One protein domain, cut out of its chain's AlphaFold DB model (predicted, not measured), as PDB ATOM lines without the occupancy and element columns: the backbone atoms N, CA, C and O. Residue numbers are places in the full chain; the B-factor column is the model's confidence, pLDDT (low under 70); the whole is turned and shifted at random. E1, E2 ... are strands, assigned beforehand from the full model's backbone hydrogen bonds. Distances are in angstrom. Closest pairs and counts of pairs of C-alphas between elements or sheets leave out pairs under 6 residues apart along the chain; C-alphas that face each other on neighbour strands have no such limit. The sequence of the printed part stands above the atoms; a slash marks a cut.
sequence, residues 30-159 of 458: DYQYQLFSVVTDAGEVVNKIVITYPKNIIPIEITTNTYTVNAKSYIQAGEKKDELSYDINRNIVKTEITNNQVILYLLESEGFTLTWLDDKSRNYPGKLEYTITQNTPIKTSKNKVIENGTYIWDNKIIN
ATOM      1  N   ASP A  30     186.488 182.270 243.915       90.81
ATOM      2  CA  ASP A  30     185.310 182.330 244.758       90.81
ATOM      3  C   ASP A  30     184.172 182.995 243.977       90.81
ATOM      4  O   ASP A  30     184.319 184.105 243.450       90.81
ATOM      5  N   TYR A  31     183.035 182.315 243.898       94.62
ATOM      6  CA  TYR A  31     181.809 182.790 243.275       94.62
ATOM      7  C   TYR A  31     180.703 182.828 244.320       94.62
ATOM      8  O   TYR A  31     180.457 181.852 245.026       94.62
ATOM      9  N   GLN A  32     180.038 183.972 244.421       95.62
ATOM     10  CA  GLN A  32     178.930 184.137 245.352       95.62
ATOM     11  C   GLN A  32     177.670 183.516 244.759       95.62
ATOM     12  O   GLN A  32     177.402 183.684 243.563       95.62
ATOM     13  N   TYR A  33     176.879 182.850 245.593       97.88
ATOM     14  CA  TYR A  33     175.533 182.442 245.233       97.88
ATOM     15  C   TYR A  33     174.509 182.831 246.291       97.88
ATOM     16  O   TYR A  33     174.820 182.991 247.469       97.88
ATOM     17  N   GLN A  34     173.274 182.993 245.832       98.31
ATOM     18  CA  GLN A  34     172.119 183.345 246.649       98.31
ATOM     19  C   GLN A  34     171.098 182.216 246.577       98.31
ATOM     20  O   GLN A  34     170.877 181.657 245.500       98.31
ATOM     21  N   LEU A  35     170.481 181.904 247.714       98.62
ATOM     22  CA  LEU A  35     169.344 180.997 247.785       98.62
ATOM     23  C   LEU A  35     168.048 181.798 247.730       98.62
ATOM     24  O   LEU A  35     167.930 182.850 248.362       98.62
ATOM     25  N   PHE A  36     167.079 181.262 247.008       98.69
ATOM     26  CA  PHE A  36     165.717 181.759 246.950       98.69
ATOM     27  C   PHE A  36     164.765 180.654 247.395       98.69
ATOM     28  O   PHE A  36     165.017 179.473 247.129       98.69
ATOM     29  N   SER A  37     163.690 181.045 248.067       98.56
ATOM     30  CA  SER A  37     162.603 180.150 248.449       98.56
ATOM     31  C   SER A  37     161.253 180.668 247.972       98.56
ATOM     32  O   SER A  37     161.096 181.845 247.638       98.56
ATOM     33  N   VAL A  38     160.290 179.754 247.965       97.94
ATOM     34  CA  VAL A  38     158.866 179.982 247.702       97.94
ATOM     35  C   VAL A  38     158.067 179.201 248.743       97.94
ATOM     36  O   VAL A  38     158.554 178.182 249.245       97.94
ATOM     37  N   VAL A  39     156.874 179.674 249.099       98.12
ATOM     38  CA  VAL A  39     155.951 178.906 249.948       98.12
ATOM     39  C   VAL A  39     155.020 178.080 249.061       98.12
ATOM     40  O   VAL A  39     154.089 178.611 248.457       98.12
ATOM     41  N   THR A  40     155.260 176.770 248.984       97.25
ATOM     42  CA  THR A  40     154.375 175.845 248.261       97.25
ATOM     43  C   THR A  40     153.177 175.454 249.126       97.25
ATOM     44  O   THR A  40     153.061 175.850 250.292       97.25
ATOM     45  N   ASP A  41     152.275 174.642 248.579       95.56
ATOM     46  CA  ASP A  41     151.160 174.078 249.343       95.56
ATOM     47  C   ASP A  41     151.611 173.139 250.474       95.56
ATOM     48  O   ASP A  41     150.927 173.027 251.495       95.56
ATOM     49  N   ALA A  42     152.803 172.548 250.345       94.00
ATOM     50  CA  ALA A  42     153.449 171.740 251.377       94.00
ATOM     51  C   ALA A  42     154.354 172.546 252.336       94.00
ATOM     52  O   ALA A  42     154.861 171.980 253.306       94.00
ATOM     53  N   GLY A  43     154.564 173.842 252.081       96.88
ATOM     54  CA  GLY A  43     155.374 174.744 252.903       96.88
ATOM     55  C   GLY A  43     156.575 175.351 252.173       96.88
ATOM     56  O   GLY A  43     156.788 175.158 250.982       96.88
ATOM     57  N   GLU A  44     157.366 176.149 252.886       98.56
ATOM     58  CA  GLU A  44     158.489 176.870 252.292       98.56
ATOM     59  C   GLU A  44     159.672 175.955 251.967       98.56
ATOM     60  O   GLU A  44     160.249 175.315 252.856       98.56
ATOM     61  N   VAL A  45     160.110 176.008 250.708       98.50
ATOM     62  CA  VAL A  45     161.248 175.252 250.177       98.50
ATOM     63  C   VAL A  45     162.238 176.168 249.470       98.50
ATOM     64  O   VAL A  45     161.860 177.159 248.846       98.50
ATOM     65  N   VAL A  46     163.530 175.835 249.525       98.62
ATOM     66  CA  VAL A  46     164.528 176.488 248.660       98.62
ATOM     67  C   VAL A  46     164.344 175.956 247.243       98.62
ATOM     68  O   VAL A  46     164.695 174.803 246.983       98.62
ATOM     69  N   ASN A  47     163.826 176.774 246.331       98.44
ATOM     70  CA  ASN A  47     163.486 176.357 244.968       98.44
ATOM     71  C   ASN A  47     164.460 176.859 243.898       98.44
ATOM     72  O   ASN A  47     164.423 176.398 242.758       98.44
ATOM     73  N   LYS A  48     165.335 177.814 244.232       98.12
ATOM     74  CA  LYS A  48     166.213 178.442 243.242       98.12
ATOM     75  C   LYS A  48     167.539 178.896 243.840       98.12
ATOM     76  O   LYS A  48     167.604 179.416 244.951       98.12
ATOM     77  N   ILE A  49     168.606 178.745 243.060       98.69
ATOM     78  CA  ILE A  49     169.951 179.238 243.367       98.69
ATOM     79  C   ILE A  49     170.425 180.147 242.242       98.69
ATOM     80  O   ILE A  49     170.347 179.776 241.074       98.69
ATOM     81  N   VAL A  50     170.976 181.312 242.582       98.50
ATOM     82  CA  VAL A  50     171.598 182.219 241.607       98.50
ATOM     83  C   VAL A  50     173.083 182.347 241.902       98.50
ATOM     84  O   VAL A  50     173.471 182.953 242.897       98.50
ATOM     85  N   ILE A  51     173.919 181.807 241.018       98.25
ATOM     86  CA  ILE A  51     175.378 181.927 241.068       98.25
ATOM     87  C   ILE A  51     175.792 183.144 240.241       98.25
ATOM     88  O   ILE A  51     175.519 183.207 239.040       98.25
ATOM     89  N   THR A  52     176.486 184.100 240.860       96.00
ATOM     90  CA  THR A  52     176.928 185.330 240.193       96.00
ATOM     91  C   THR A  52     178.425 185.296 239.898       96.00
ATOM     92  O   THR A  52     179.269 185.289 240.794       96.00
ATOM     93  N   TYR A  53     178.761 185.356 238.611       94.62
ATOM     94  CA  TYR A  53     180.128 185.479 238.118       94.62
ATOM     95  C   TYR A  53     180.530 186.955 237.964       94.62
ATOM     96  O   TYR A  53     179.671 187.830 237.859       94.62
ATOM     97  N   PRO A  54     181.831 187.288 237.904       92.88
ATOM     98  CA  PRO A  54     182.280 188.622 237.511       92.88
ATOM     99  C   PRO A  54     181.656 189.074 236.182       92.88
ATOM    100  O   PRO A  54     181.571 188.287 235.249       92.88
ATOM    101  N   LYS A  55     181.288 190.357 236.045       91.44
ATOM    102  CA  LYS A  55     180.581 190.897 234.856       91.44
ATOM    103  C   LYS A  55     181.245 190.603 233.503       91.44
ATOM    104  O   LYS A  55     180.598 190.643 232.465       91.44
ATOM    105  N   ASN A  56     182.554 190.358 233.485       89.69
ATOM    106  CA  ASN A  56     183.311 190.029 232.278       89.69
ATOM    107  C   ASN A  56     183.331 188.525 231.938       89.69
ATOM    108  O   ASN A  56     183.937 188.163 230.924       89.69
ATOM    109  N   ILE A  57     182.716 187.688 232.774       91.44
ATOM    110  CA  ILE A  57     182.545 186.243 232.637       91.44
ATOM    111  C   ILE A  57     181.059 185.978 232.394       91.44
ATOM    112  O   ILE A  57     180.223 186.251 233.247       91.44
ATOM    113  N   ILE A  58     180.748 185.439 231.219       94.50
ATOM    114  CA  ILE A  58     179.402 185.016 230.829       94.50
ATOM    115  C   ILE A  58     179.490 183.507 230.600       94.50
ATOM    116  O   ILE A  58     180.086 183.110 229.589       94.50
ATOM    117  N   PRO A  59     179.014 182.682 231.547       94.56
ATOM    118  CA  PRO A  59     178.936 181.232 231.386       94.56
ATOM    119  C   PRO A  59     178.061 180.851 230.188       94.56
ATOM    120  O   PRO A  59     177.122 181.569 229.858       94.56
ATOM    121  N   ILE A  60     178.369 179.734 229.534       94.94
ATOM    122  CA  ILE A  60     177.572 179.153 228.442       94.94
ATOM    123  C   ILE A  60     177.540 177.627 228.580       94.94
ATOM    124  O   ILE A  60     178.397 177.058 229.253       94.94
ATOM    125  N   GLU A  61     176.583 176.976 227.911       94.06
ATOM    126  CA  GLU A  61     176.441 175.506 227.888       94.06
ATOM    127  C   GLU A  61     176.290 174.877 229.288       94.06
ATOM    128  O   GLU A  61     176.791 173.787 229.560       94.06
ATOM    129  N   ILE A  62     175.599 175.573 230.194       96.81
ATOM    130  CA  ILE A  62     175.242 175.021 231.501       96.81
ATOM    131  C   ILE A  62     174.092 174.028 231.326       96.81
ATOM    132  O   ILE A  62     173.136 174.298 230.602       96.81
ATOM    133  N   THR A  63     174.198 172.890 232.003       96.94
ATOM    134  CA  THR A  63     173.152 171.865 232.082       96.94
ATOM    135  C   THR A  63     172.893 171.514 233.544       96.94
ATOM    136  O   THR A  63     173.686 171.867 234.421       96.94
ATOM    137  N   THR A  64     171.841 170.744 233.814       97.06
ATOM    138  CA  THR A  64     171.521 170.242 235.161       97.06
ATOM    139  C   THR A  64     172.645 169.398 235.773       97.06
ATOM    140  O   THR A  64     172.801 169.372 236.986       97.06
ATOM    141  N   ASN A  65     173.507 168.787 234.949       97.38
ATOM    142  CA  ASN A  65     174.650 167.990 235.408       97.38
ATOM    143  C   ASN A  65     175.913 168.817 235.697       97.38
ATOM    144  O   ASN A  65     176.892 168.275 236.215       97.38
ATOM    145  N   THR A  66     175.937 170.109 235.348       97.69
ATOM    146  CA  THR A  66     177.119 170.965 235.546       97.69
ATOM    147  C   THR A  66     177.448 171.146 237.027       97.69
ATOM    148  O   THR A  66     178.625 171.269 237.376       97.69
ATOM    149  N   TYR A  67     176.435 171.117 237.893       98.25
ATOM    150  CA  TYR A  67     176.593 171.269 239.335       98.25
ATOM    151  C   TYR A  67     175.900 170.143 240.097       98.25
ATOM    152  O   TYR A  67     174.926 169.565 239.629       98.25
ATOM    153  N   THR A  68     176.375 169.886 241.309       98.38
ATOM    154  CA  THR A  68     175.643 169.159 242.345       98.38
ATOM    155  C   THR A  68     175.405 170.109 243.505       98.38
ATOM    156  O   THR A  68     176.336 170.776 243.960       98.38
ATOM    157  N   VAL A  69     174.163 170.168 243.979       98.62
ATOM    158  CA  VAL A  69     173.762 170.962 245.142       98.62
ATOM    159  C   VAL A  69     173.466 169.996 246.280       98.62
ATOM    160  O   VAL A  69     172.537 169.203 246.177       98.62
ATOM    161  N   ASN A  70     174.241 170.055 247.357       98.62
ATOM    162  CA  ASN A  70     173.940 169.324 248.584       98.62
ATOM    163  C   ASN A  70     173.323 170.284 249.605       98.62
ATOM    164  O   ASN A  70     173.805 171.408 249.766       98.62
ATOM    165  N   ALA A  71     172.256 169.839 250.259       98.44
ATOM    166  CA  ALA A  71     171.509 170.591 251.249       98.44
ATOM    167  C   ALA A  71     171.398 169.788 252.541       98.44
ATOM    168  O   ALA A  71     170.993 168.624 252.527       98.44
ATOM    169  N   LYS A  72     171.696 170.447 253.657       98.38
ATOM    170  CA  LYS A  72     171.501 169.929 255.006       98.38
ATOM    171  C   LYS A  72     170.583 170.844 255.789       98.38
ATOM    172  O   LYS A  72     170.637 172.062 255.621       98.38
ATOM    173  N   SER A  73     169.800 170.255 256.679       97.94
ATOM    174  CA  SER A  73     169.050 170.982 257.701       97.94
ATOM    175  C   SER A  73     169.347 170.392 259.067       97.94
ATOM    176  O   SER A  73     169.326 169.172 259.235       97.94
ATOM    177  N   TYR A  74     169.601 171.258 260.042       97.81
ATOM    178  CA  TYR A  74     169.799 170.891 261.438       97.81
ATOM    179  C   TYR A  74     168.639 171.399 262.287       97.81
ATOM    180  O   TYR A  74     168.235 172.561 262.177       97.81
ATOM    181  N   ILE A  75     168.143 170.540 263.173       97.25
ATOM    182  CA  ILE A  75     167.089 170.860 264.136       97.25
ATOM    183  C   ILE A  75     167.593 171.961 265.076       97.25
ATOM    184  O   ILE A  75     168.727 171.909 265.548       97.25
ATOM    185  N   GLN A  76     166.779 172.983 265.348       96.25
ATOM    186  CA  GLN A  76     167.198 174.147 266.151       96.25
ATOM    187  C   GLN A  76     166.549 174.238 267.537       96.25
ATOM    188  O   GLN A  76     166.977 175.060 268.354       96.25
ATOM    189  N   ALA A  77     165.570 173.386 267.835       95.56
ATOM    190  CA  ALA A  77     164.842 173.392 269.098       95.56
ATOM    191  C   ALA A  77     164.260 172.004 269.428       95.56
ATOM    192  O   ALA A  77     164.316 171.100 268.598       95.56
ATOM    193  N   GLY A  78     163.724 171.840 270.641       93.38
ATOM    194  CA  GLY A  78     163.243 170.548 271.144       93.38
ATOM    195  C   GLY A  78     164.365 169.618 271.619       93.38
ATOM    196  O   GLY A  78     165.526 170.022 271.733       93.38
ATOM    197  N   GLU A  79     164.013 168.371 271.922       94.12
ATOM    198  CA  GLU A  79     164.943 167.374 272.479       94.12
ATOM    199  C   GLU A  79     166.074 166.990 271.513       94.12
ATOM    200  O   GLU A  79     167.199 166.751 271.946       94.12
ATOM    201  N   LYS A  80     165.791 166.991 270.204       95.25
ATOM    202  CA  LYS A  80     166.736 166.631 269.131       95.25
ATOM    203  C   LYS A  80     167.526 167.827 268.589       95.25
ATOM    204  O   LYS A  80     167.976 167.814 267.443       95.25
ATOM    205  N   LYS A  81     167.655 168.910 269.360       96.25
ATOM    206  CA  LYS A  81     168.388 170.106 268.925       96.25
ATOM    207  C   LYS A  81     169.812 169.750 268.473       96.25
ATOM    208  O   LYS A  81     170.498 168.965 269.118       96.25
ATOM    209  N   ASP A  82     170.239 170.374 267.378       96.31
ATOM    210  CA  ASP A  82     171.515 170.179 266.679       96.31
ATOM    211  C   ASP A  82     171.664 168.830 265.945       96.31
ATOM    212  O   ASP A  82     172.661 168.623 265.246       96.31
ATOM    213  N   GLU A  83     170.668 167.936 266.008       97.50
ATOM    214  CA  GLU A  83     170.627 166.745 265.158       97.50
ATOM    215  C   GLU A  83     170.310 167.099 263.698       97.50
ATOM    216  O   GLU A  83     169.676 168.110 263.377       97.50
ATOM    217  N   LEU A  84     170.765 166.237 262.790       97.12
ATOM    218  CA  LEU A  84     170.526 166.364 261.358       97.12
ATOM    219  C   LEU A  84     169.082 165.954 261.028       97.12
ATOM    220  O   LEU A  84     168.692 164.815 261.272       97.12
ATOM    221  N   SER A  85     168.316 166.866 260.430       96.44
ATOM    222  CA  SER A  85     166.969 166.598 259.916       96.44
ATOM    223  C   SER A  85     167.017 165.939 258.537       96.44
ATOM    224  O   SER A  85     166.364 164.923 258.311       96.44
ATOM    225  N   TYR A  86     167.827 166.482 257.626       97.50
ATOM    226  CA  TYR A  86     168.094 165.878 256.323       97.50
ATOM    227  C   TYR A  86     169.491 166.239 255.812       97.50
ATOM    228  O   TYR A  86     170.036 167.284 256.166       97.50
ATOM    229  N   ASP A  87     170.035 165.382 254.948       98.06
ATOM    230  CA  ASP A  87     171.237 165.601 254.135       98.06
ATOM    231  C   ASP A  87     170.982 164.967 252.765       98.06
ATOM    232  O   ASP A  87     170.961 163.742 252.628       98.06
ATOM    233  N   ILE A  88     170.680 165.805 251.773       98.25
ATOM    234  CA  ILE A  88     170.228 165.370 250.450       98.25
ATOM    235  C   ILE A  88     170.981 166.101 249.345       98.25
ATOM    236  O   ILE A  88     171.349 167.269 249.472       98.25
ATOM    237  N   ASN A  89     171.171 165.422 248.218       98.44
ATOM    238  CA  ASN A  89     171.514 166.099 246.973       98.44
ATOM    239  C   ASN A  89     170.218 166.588 246.336       98.44
ATOM    240  O   ASN A  89     169.380 165.773 245.967       98.44
ATOM    241  N   ARG A  90     170.063 167.907 246.224       98.50
ATOM    242  CA  ARG A  90     168.889 168.530 245.614       98.50
ATOM    243  C   ARG A  90     168.862 168.229 244.122       98.50
ATOM    244  O   ARG A  90     169.880 168.390 243.440       98.50
ATOM    245  N   ASN A  91     167.695 167.849 243.616       98.44
ATOM    246  CA  ASN A  91     167.508 167.653 242.185       98.44
ATOM    247  C   ASN A  91     167.445 169.007 241.451       98.44
ATOM    248  O   ASN A  91     166.584 169.834 241.751       98.44
ATOM    249  N   ILE A  92     168.351 169.236 240.492       98.69
ATOM    250  CA  ILE A  92     168.325 170.418 239.618       98.69
ATOM    251  C   ILE A  92     167.459 170.079 238.406       98.69
ATOM    252  O   ILE A  92     167.879 169.320 237.534       98.69
ATOM    253  N   VAL A  93     166.267 170.663 238.343       98.31
ATOM    254  CA  VAL A  93     165.265 170.364 237.308       98.31
ATOM    255  C   VAL A  93     165.463 171.208 236.051       98.31
ATOM    256  O   VAL A  93     165.267 170.737 234.933       98.31
ATOM    257  N   LYS A  94     165.958 172.439 236.212       97.38
ATOM    258  CA  LYS A  94     166.180 173.384 235.112       97.38
ATOM    259  C   LYS A  94     167.368 174.293 235.403       97.38
ATOM    260  O   LYS A  94     167.673 174.601 236.555       97.38
ATOM    261  N   THR A  95     168.042 174.753 234.351       97.94
ATOM    262  CA  THR A  95     169.105 175.762 234.451       97.94
ATOM    263  C   THR A  95     168.898 176.874 233.439       97.94
ATOM    264  O   THR A  95     168.618 176.596 232.275       97.94
ATOM    265  N   GLU A  96     169.129 178.115 233.851       97.50
ATOM    266  CA  GLU A  96     169.067 179.289 232.980       97.50
ATOM    267  C   GLU A  96     170.326 180.146 233.119       97.50
ATOM    268  O   GLU A  96     171.043 180.094 234.121       97.50
ATOM    269  N   ILE A  97     170.608 180.946 232.093       96.31
ATOM    270  CA  ILE A  97     171.738 181.874 232.085       96.31
ATOM    271  C   ILE A  97     171.206 183.264 231.778       96.31
ATOM    272  O   ILE A  97     170.627 183.494 230.719       96.31
ATOM    273  N   THR A  98     171.473 184.205 232.678       94.75
ATOM    274  CA  THR A  98     171.164 185.623 232.478       94.75
ATOM    275  C   THR A  98     172.445 186.430 232.647       94.75
ATOM    276  O   THR A  98     172.916 186.655 233.758       94.75
ATOM    277  N   ASN A  99     173.042 186.876 231.537       93.31
ATOM    278  CA  ASN A  99     174.334 187.575 231.527       93.31
ATOM    279  C   ASN A  99     175.441 186.792 232.270       93.31
ATOM    280  O   ASN A  99     175.851 185.717 231.849       93.31
ATOM    281  N   ASN A 100     175.955 187.350 233.363       95.19
ATOM    282  CA  ASN A 100     176.988 186.770 234.216       95.19
ATOM    283  C   ASN A 100     176.408 185.900 235.347       95.19
ATOM    284  O   ASN A 100     177.114 185.632 236.316       95.19
ATOM    285  N   GLN A 101     175.139 185.502 235.270       97.56
ATOM    286  CA  GLN A 101     174.480 184.685 236.285       97.56
ATOM    287  C   GLN A 101     174.051 183.338 235.721       97.56
ATOM    288  O   GLN A 101     173.553 183.253 234.599       97.56
ATOM    289  N   VAL A 102     174.231 182.304 236.538       98.25
ATOM    290  CA  VAL A 102     173.664 180.974 236.323       98.25
ATOM    291  C   VAL A 102     172.581 180.763 237.363       98.25
ATOM    292  O   VAL A 102     172.832 180.928 238.556       98.25
ATOM    293  N   ILE A 103     171.393 180.401 236.902       98.56
ATOM    294  CA  ILE A 103     170.232 180.125 237.736       98.56
ATOM    295  C   ILE A 103     170.009 178.617 237.719       98.56
ATOM    296  O   ILE A 103     169.932 178.018 236.647       98.56
ATOM    297  N   LEU A 104     169.936 178.008 238.897       98.69
ATOM    298  CA  LEU A 104     169.589 176.604 239.088       98.69
ATOM    299  C   LEU A 104     168.205 176.554 239.728       98.69
ATOM    300  O   LEU A 104     168.020 177.116 240.807       98.69
ATOM    301  N   TYR A 105     167.260 175.892 239.077       98.69
ATOM    302  CA  TYR A 105     165.940 175.607 239.628       98.69
ATOM    303  C   TYR A 105     165.977 174.223 240.264       98.69
ATOM    304  O   TYR A 105     166.502 173.277 239.668       98.69
ATOM    305  N   LEU A 106     165.479 174.128 241.490       98.75
ATOM    306  CA  LEU A 106     165.501 172.927 242.312       98.75
ATOM    307  C   LEU A 106     164.088 172.357 242.436       98.75
ATOM    308  O   LEU A 106     163.136 173.122 242.545       98.75
ATOM    309  N   LEU A 107     163.973 171.031 242.470       98.38
ATOM    310  CA  LEU A 107     162.698 170.346 242.688       98.38
ATOM    311  C   LEU A 107     162.047 170.816 244.001       98.38
ATOM    312  O   LEU A 107     162.687 170.794 245.059       98.38
ATOM    313  N   GLU A 108     160.789 171.245 243.923       98.12
ATOM    314  CA  GLU A 108     160.071 171.912 245.018       98.12
ATOM    315  C   GLU A 108     159.416 170.947 246.019       98.12
ATOM    316  O   GLU A 108     159.014 171.362 247.101       98.12
ATOM    317  N   SER A 109     159.404 169.642 245.740       96.38
ATOM    318  CA  SER A 109     159.028 168.608 246.720       96.38
ATOM    319  C   SER A 109     160.145 168.270 247.724       96.38
ATOM    320  O   SER A 109     159.995 167.376 248.558       96.38
ATOM    321  N   GLU A 110     161.274 168.985 247.666       97.12
ATOM    322  CA  GLU A 110     162.463 168.783 248.495       97.12
ATOM    323  C   GLU A 110     162.941 170.094 249.140       97.12
ATOM    324  O   GLU A 110     162.643 171.192 248.680       97.12
ATOM    325  N   GLY A 111     163.806 169.989 250.155       97.19
ATOM    326  CA  GLY A 111     164.551 171.140 250.682       97.19
ATOM    327  C   GLY A 111     163.713 172.149 251.458       97.19
ATOM    328  O   GLY A 111     163.942 173.359 251.349       97.19
ATOM    329  N   PHE A 112     162.777 171.630 252.252       97.75
ATOM    330  CA  PHE A 112     161.998 172.381 253.230       97.75
ATOM    331  C   PHE A 112     162.891 173.188 254.178       97.75
ATOM    332  O   PHE A 112     163.978 172.751 254.579       97.75
ATOM    333  N   THR A 113     162.422 174.382 254.529       97.81
ATOM    334  CA  THR A 113     163.112 175.315 255.437       97.81
ATOM    335  C   THR A 113     162.668 175.162 256.892       97.81
ATOM    336  O   THR A 113     163.417 175.500 257.811       97.81
ATOM    337  N   LEU A 114     161.469 174.621 257.110       97.00
ATOM    338  CA  LEU A 114     160.966 174.231 258.420       97.00
ATOM    339  C   LEU A 114     161.285 172.762 258.694       97.00
ATOM    340  O   LEU A 114     161.440 171.947 257.787       97.00
ATOM    341  N   THR A 115     161.382 172.426 259.972       95.12
ATOM    342  CA  THR A 115     161.533 171.062 260.464       95.12
ATOM    343  C   THR A 115     160.414 170.749 261.443       95.12
ATOM    344  O   THR A 115     160.123 171.552 262.332       95.12
ATOM    345  N   TRP A 116     159.807 169.574 261.288       94.75
ATOM    346  CA  TRP A 116     158.845 169.047 262.245       94.75
ATOM    347  C   TRP A 116     159.569 168.492 263.478       94.75
ATOM    348  O   TRP A 116     160.420 167.609 263.374       94.75
ATOM    349  N   LEU A 117     159.234 169.027 264.645       94.75
ATOM    350  CA  LEU A 117     159.727 168.615 265.951       94.75
ATOM    351  C   LEU A 117     158.736 167.613 266.547       94.75
ATOM    352  O   LEU A 117     157.721 168.016 267.120       94.75
ATOM    353  N   ASP A 118     159.008 166.315 266.392       89.81
ATOM    354  CA  ASP A 118     158.103 165.240 266.830       89.81
ATOM    355  C   ASP A 118     157.695 165.368 268.308       89.81
ATOM    356  O   ASP A 118     156.524 165.210 268.650       89.81
ATOM    357  N   ASP A 119     158.653 165.699 269.181       89.31
ATOM    358  CA  ASP A 119     158.484 165.796 270.636       89.31
ATOM    359  C   ASP A 119     157.584 166.962 271.063       89.31
ATOM    360  O   ASP A 119     156.950 166.914 272.118       89.31
ATOM    361  N   LYS A 120     157.501 168.005 270.233       91.62
ATOM    362  CA  LYS A 120     156.678 169.197 270.484       91.62
ATOM    363  C   LYS A 120     155.435 169.259 269.609       91.62
ATOM    364  O   LYS A 120     154.534 170.046 269.887       91.62
ATOM    365  N   SER A 121     155.375 168.442 268.558       92.69
ATOM    366  CA  SER A 121     154.405 168.575 267.472       92.69
ATOM    367  C   SER A 121     154.369 170.008 266.925       92.69
ATOM    368  O   SER A 121     153.315 170.653 266.935       92.69
ATOM    369  N   ARG A 122     155.546 170.525 266.540       95.88
ATOM    370  CA  ARG A 122     155.745 171.895 266.040       95.88
ATOM    371  C   ARG A 122     156.600 171.952 264.789       95.88
ATOM    372  O   ARG A 122     157.566 171.213 264.669       95.88
ATOM    373  N   ASN A 123     156.282 172.886 263.907       96.00
ATOM    374  CA  ASN A 123     157.131 173.314 262.810       96.00
ATOM    375  C   ASN A 123     158.057 174.427 263.307       96.00
ATOM    376  O   ASN A 123     157.584 175.427 263.839       96.00
ATOM    377  N   TYR A 124     159.366 174.273 263.115       97.12
ATOM    378  CA  TYR A 124     160.352 175.273 263.525       97.12
ATOM    379  C   TYR A 124     161.423 175.481 262.445       97.12
ATOM    380  O   TYR A 124     161.797 174.507 261.787       97.12
ATOM    381  N   PRO A 125     161.947 176.706 262.238       96.81
ATOM    382  CA  PRO A 125     163.009 176.948 261.262       96.81
ATOM    383  C   PRO A 125     164.244 176.065 261.483       96.81
ATOM    384  O   PRO A 125     164.845 176.056 262.560       96.81
ATOM    385  N   GLY A 126     164.638 175.335 260.440       96.69
ATOM    386  CA  GLY A 126     165.876 174.566 260.423       96.69
ATOM    387  C   GLY A 126     167.087 175.465 260.176       96.69
ATOM    388  O   GLY A 126     167.004 176.491 259.495       96.69
ATOM    389  N   LYS A 127     168.255 175.069 260.690       97.06
ATOM    390  CA  LYS A 127     169.523 175.682 260.282       97.06
ATOM    391  C   LYS A 127     169.992 175.005 259.005       97.06
ATOM    392  O   LYS A 127     170.405 173.848 259.032       97.06
ATOM    393  N   LEU A 128     169.934 175.744 257.905       97.88
ATOM    394  CA  LEU A 128     170.273 175.233 256.585       97.88
ATOM    395  C   LEU A 128     171.759 175.399 256.270       97.88
ATOM    396  O   LEU A 128     172.355 176.435 256.561       97.88
ATOM    397  N   GLU A 129     172.332 174.394 255.617       97.75
ATOM    398  CA  GLU A 129     173.647 174.454 254.983       97.75
ATOM    399  C   GLU A 129     173.511 173.984 253.536       97.75
ATOM    400  O   GLU A 129     173.002 172.897 253.272       97.75
ATOM    401  N   TYR A 130     173.955 174.807 252.590       98.25
ATOM    402  CA  TYR A 130     173.976 174.461 251.171       98.25
ATOM    403  C   TYR A 130     175.415 174.456 250.685       98.25
ATOM    404  O   TYR A 130     176.203 175.319 251.070       98.25
ATOM    405  N   THR A 131     175.752 173.507 249.820       98.00
ATOM    406  CA  THR A 131     177.051 173.456 249.147       98.00
ATOM    407  C   THR A 131     176.861 173.179 247.662       98.00
ATOM    408  O   THR A 131     175.997 172.396 247.266       98.00
ATOM    409  N   ILE A 132     177.669 173.836 246.829       98.25
ATOM    410  CA  ILE A 132     177.666 173.647 245.376       98.25
ATOM    411  C   ILE A 132     179.001 173.042 244.965       98.25
ATOM    412  O   ILE A 132     180.063 173.611 245.221       98.25
ATOM    413  N   THR A 133     178.934 171.904 244.283       97.56
ATOM    414  CA  THR A 133     180.075 171.272 243.621       97.56
ATOM    415  C   THR A 133     179.943 171.465 242.119       97.56
ATOM    416  O   THR A 133     178.904 171.158 241.546       97.56
ATOM    417  N   GLN A 134     180.988 171.972 241.467       97.12
ATOM    418  CA  GLN A 134     181.062 172.020 240.008       97.12
ATOM    419  C   GLN A 134     181.596 170.681 239.486       97.12
ATOM    420  O   GLN A 134     182.725 170.306 239.792       97.12
ATOM    421  N   ASN A 135     180.799 169.984 238.678       96.75
ATOM    422  CA  ASN A 135     181.124 168.650 238.163       96.75
ATOM    423  C   ASN A 135     181.890 168.700 236.840       96.75
ATOM    424  O   ASN A 135     182.681 167.804 236.543       96.75
ATOM    425  N   THR A 136     181.648 169.731 236.028       94.19
ATOM    426  CA  THR A 136     182.250 169.880 234.698       94.19
ATOM    427  C   THR A 136     182.856 171.273 234.501       94.19
ATOM    428  O   THR A 136     182.362 172.246 235.078       94.19
ATOM    429  N   PRO A 137     183.932 171.419 233.701       94.31
ATOM    430  CA  PRO A 137     184.483 172.729 233.369       94.31
ATOM    431  C   PRO A 137     183.451 173.626 232.673       94.31
ATOM    432  O   PRO A 137     182.745 173.187 231.765       94.31
ATOM    433  N   ILE A 138     183.395 174.901 233.061       94.56
ATOM    434  CA  ILE A 138     182.422 175.857 232.517       94.56
ATOM    435  C   ILE A 138     183.061 176.647 231.380       94.56
ATOM    436  O   ILE A 138     184.074 177.329 231.566       94.56
ATOM    437  N   LYS A 139     182.440 176.604 230.200       93.94
ATOM    438  CA  LYS A 139     182.809 177.466 229.075       93.94
ATOM    439  C   LYS A 139     182.244 178.866 229.271       93.94
ATOM    440  O   LYS A 139     181.196 179.066 229.880       93.94
ATOM    441  N   THR A 140     182.930 179.848 228.701       93.19
ATOM    442  CA  THR A 140     182.486 181.245 228.704       93.19
ATOM    443  C   THR A 140     182.395 181.786 227.285       93.19
ATOM    444  O   THR A 140     183.119 181.336 226.397       93.19
ATOM    445  N   SER A 141     181.587 182.825 227.079       91.81
ATOM    446  CA  SER A 141     181.417 183.473 225.766       91.81
ATOM    447  C   SER A 141     182.709 184.032 225.146       91.81
ATOM    448  O   SER A 141     182.759 184.301 223.949       91.81
ATOM    449  N   LYS A 142     183.777 184.201 225.941       90.25
ATOM    450  CA  LYS A 142     185.104 184.658 225.492       90.25
ATOM    451  C   LYS A 142     186.107 183.510 225.306       90.25
ATOM    452  O   LYS A 142     187.310 183.754 225.379       90.25
ATOM    453  N   ASN A 143     185.632 182.274 225.128       83.50
ATOM    454  CA  ASN A 143     186.448 181.060 224.991       83.50
ATOM    455  C   ASN A 143     187.426 180.814 226.158       83.50
ATOM    456  O   ASN A 143     188.438 180.137 225.995       83.50
ATOM    457  N   LYS A 144     187.137 181.356 227.349       87.69
ATOM    458  CA  LYS A 144     187.820 180.960 228.590       87.69
ATOM    459  C   LYS A 144     187.080 179.793 229.228       87.69
ATOM    460  O   LYS A 144     185.855 179.725 229.116       87.69
ATOM    461  N   VAL A 145     187.824 178.947 229.931       90.88
ATOM    462  CA  VAL A 145     187.299 177.814 230.698       90.88
ATOM    463  C   VAL A 145     187.520 178.073 232.186       90.88
ATOM    464  O   VAL A 145     188.575 178.571 232.584       90.88
ATOM    465  N   ILE A 146     186.505 177.782 232.996       91.38
ATOM    466  CA  ILE A 146     186.592 177.746 234.456       91.38
ATOM    467  C   ILE A 146     186.682 176.271 234.842       91.38
ATOM    468  O   ILE A 146     185.673 175.569 234.836       91.38
ATOM    469  N   GLU A 147     187.894 175.804 235.134       89.75
ATOM    470  CA  GLU A 147     188.153 174.397 235.476       89.75
ATOM    471  C   GLU A 147     187.500 174.001 236.804       89.75
ATOM    472  O   GLU A 147     186.976 172.902 236.946       89.75
ATOM    473  N   ASN A 148     187.511 174.918 237.772       87.88
ATOM    474  CA  ASN A 148     186.962 174.736 239.105       87.88
ATOM    475  C   ASN A 148     186.589 176.087 239.744       87.88
ATOM    476  O   ASN A 148     187.156 177.138 239.422       87.88
ATOM    477  N   GLY A 149     185.630 176.050 240.666       89.44
ATOM    478  CA  GLY A 149     185.158 177.204 241.425       89.44
ATOM    479  C   GLY A 149     184.886 176.834 242.877       89.44
ATOM    480  O   GLY A 149     184.548 175.690 243.176       89.44
ATOM    481  N   THR A 150     185.036 177.813 243.762       94.06
ATOM    482  CA  THR A 150     184.574 177.730 245.149       94.06
ATOM    483  C   THR A 150     183.301 178.556 245.249       94.06
ATOM    484  O   THR A 150     183.289 179.715 244.847       94.06
ATOM    485  N   TYR A 151     182.221 177.970 245.750       96.56
ATOM    486  CA  TYR A 151     180.909 178.612 245.770       96.56
ATOM    487  C   TYR A 151     180.554 178.982 247.201       96.56
ATOM    488  O   TYR A 151     180.546 178.121 248.079       96.56
ATOM    489  N   ILE A 152     180.297 180.265 247.434       96.12
ATOM    490  CA  ILE A 152     180.112 180.826 248.771       96.12
ATOM    491  C   ILE A 152     178.708 181.407 248.881       96.12
ATOM    492  O   ILE A 152     178.280 182.181 248.023       96.12
ATOM    493  N   TRP A 153     178.032 181.049 249.964       96.44
ATOM    494  CA  TRP A 153     176.741 181.588 250.360       96.44
ATOM    495  C   TRP A 153     176.891 182.504 251.566       96.44
ATOM    496  O   TRP A 153     177.704 182.251 252.454       96.44
ATOM    497  N   ASP A 154     176.086 183.558 251.613       91.88
ATOM    498  CA  ASP A 154     176.051 184.536 252.700       91.88
ATOM    499  C   ASP A 154     175.125 184.134 253.864       91.88
ATOM    500  O   ASP A 154     174.848 184.956 254.741       91.88
ATOM    501  N   ASN A 155     174.658 182.880 253.884       92.25
ATOM    502  CA  ASN A 155     173.700 182.331 254.849       92.25
ATOM    503  C   ASN A 155     172.334 183.042 254.857       92.25
ATOM    504  O   ASN A 155     171.634 183.016 255.871       92.25
ATOM    505  N   LYS A 156     171.933 183.683 253.748       94.62
ATOM    506  CA  LYS A 156     170.608 184.302 253.600       94.62
ATOM    507  C   LYS A 156     169.771 183.631 252.525       94.62
ATOM    508  O   LYS A 156     170.252 183.316 251.438       94.62
ATOM    509  N   ILE A 157     168.490 183.464 252.826       97.38
ATOM    510  CA  ILE A 157     167.485 182.995 251.875       97.38
ATOM    511  C   ILE A 157     166.590 184.179 251.537       97.38
ATOM    512  O   ILE A 157     166.160 184.911 252.430       97.38
ATOM    513  N   ILE A 158     166.359 184.388 250.248       98.38
ATOM    514  CA  ILE A 158     165.525 185.466 249.731       98.38
ATOM    515  C   ILE A 158     164.156 184.883 249.391       98.38
ATOM    516  O   ILE A 158     164.062 183.944 248.606       98.38
ATOM    517  N   ASN A 159     163.104 185.460 249.958       98.12
ATOM    518  CA  ASN A 159     161.731 185.093 249.647       98.12
ATOM    519  C   ASN A 159     160.902 186.366 249.488       98.12
ATOM    520  O   ASN A 159     160.695 187.099 250.457       98.12
TER     521      ASN A 159
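This is residues 30 to 159 of the 458 residues of the protein "Putative phospholipase/carboxylesterase" of Brachyspira pilosicoli B2904 (UniProt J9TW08). Two twisted sheets lie face to face as a sandwich, with strands crossed at 49 degrees: E5, E6, E2, E1 and E11 in one, E4, E3 and E9 in the other. E4 runs on into E5 along one side and E9 comes close to E11 along the other; hairpin E7 and E8 lies at one end of the long axis, E10 and the link from 53 to 66 at the other. The printed part has 130 residues, no named helix and eleven named strands, E1 to E11 in chain order. The larger sheet, order E5, E6, E2, E1, E11, is mixed and the smaller, order E4, E3, E9, antiparallel; the class is all strand. The whole is compact, with a radius of gyration of the C-alphas of 16.1 A, yet a rod in outline, spanning 56 by 27 by 22 A.

E1, residues 30 to 40, and E2, residues 43 to 52, form an antiparallel hairpin, with N 36 and O 48 at 2.8 A. E3, residues 67 to 74, and E4, residues 84 to 90, form another, with N 71 and O 88 at 2.8 A. E5, residues 92 to 98, follows E4 after a bend of 63 degrees and forms a hairpin with E6, residues 101 to 106; N 103 and O 96 are 2.8 A apart. E6 is also antiparallel to E2, with N 49 and O 104 at 2.8 A. E7, residues 114 to 117, and E8, residues 122 to 125, form a hairpin, with N 115 and O 124 at 2.8 A. E9, residues 127 to 134, is antiparallel to E3, with N 70 and O 131 at 2.9 A. E10, residues 138 to 140, pairs with no named strand, but residues 139 to 140 pair with 59 to 60. E11, residues 149 to 158, bends by 75 degrees at residue 155 and is parallel to E1, with N 33 and O 152 at 2.9 A. The closest C-alphas of E9 and E11, Ile 132 and Tyr 151, are 5.9 A apart. E1 and E9 are apart.

E1 begins at C-alpha 30, (185.310, 182.330, 244.758), and is 31.8 A long; E2 is 27.2 A. E3 is 23.1 A and E9 23.6 A. E11 is 22.9 A, ending at C-alpha 158, (165.525, 185.466, 249.731).

The two C-alphas farthest apart, of Asp 119 and Lys 142, are 55.7 A apart. The printed part has no cut, and the link from E2 to E3 is long. The mean pLDDT of the printed part is 95.9, and no printed residue is under 70.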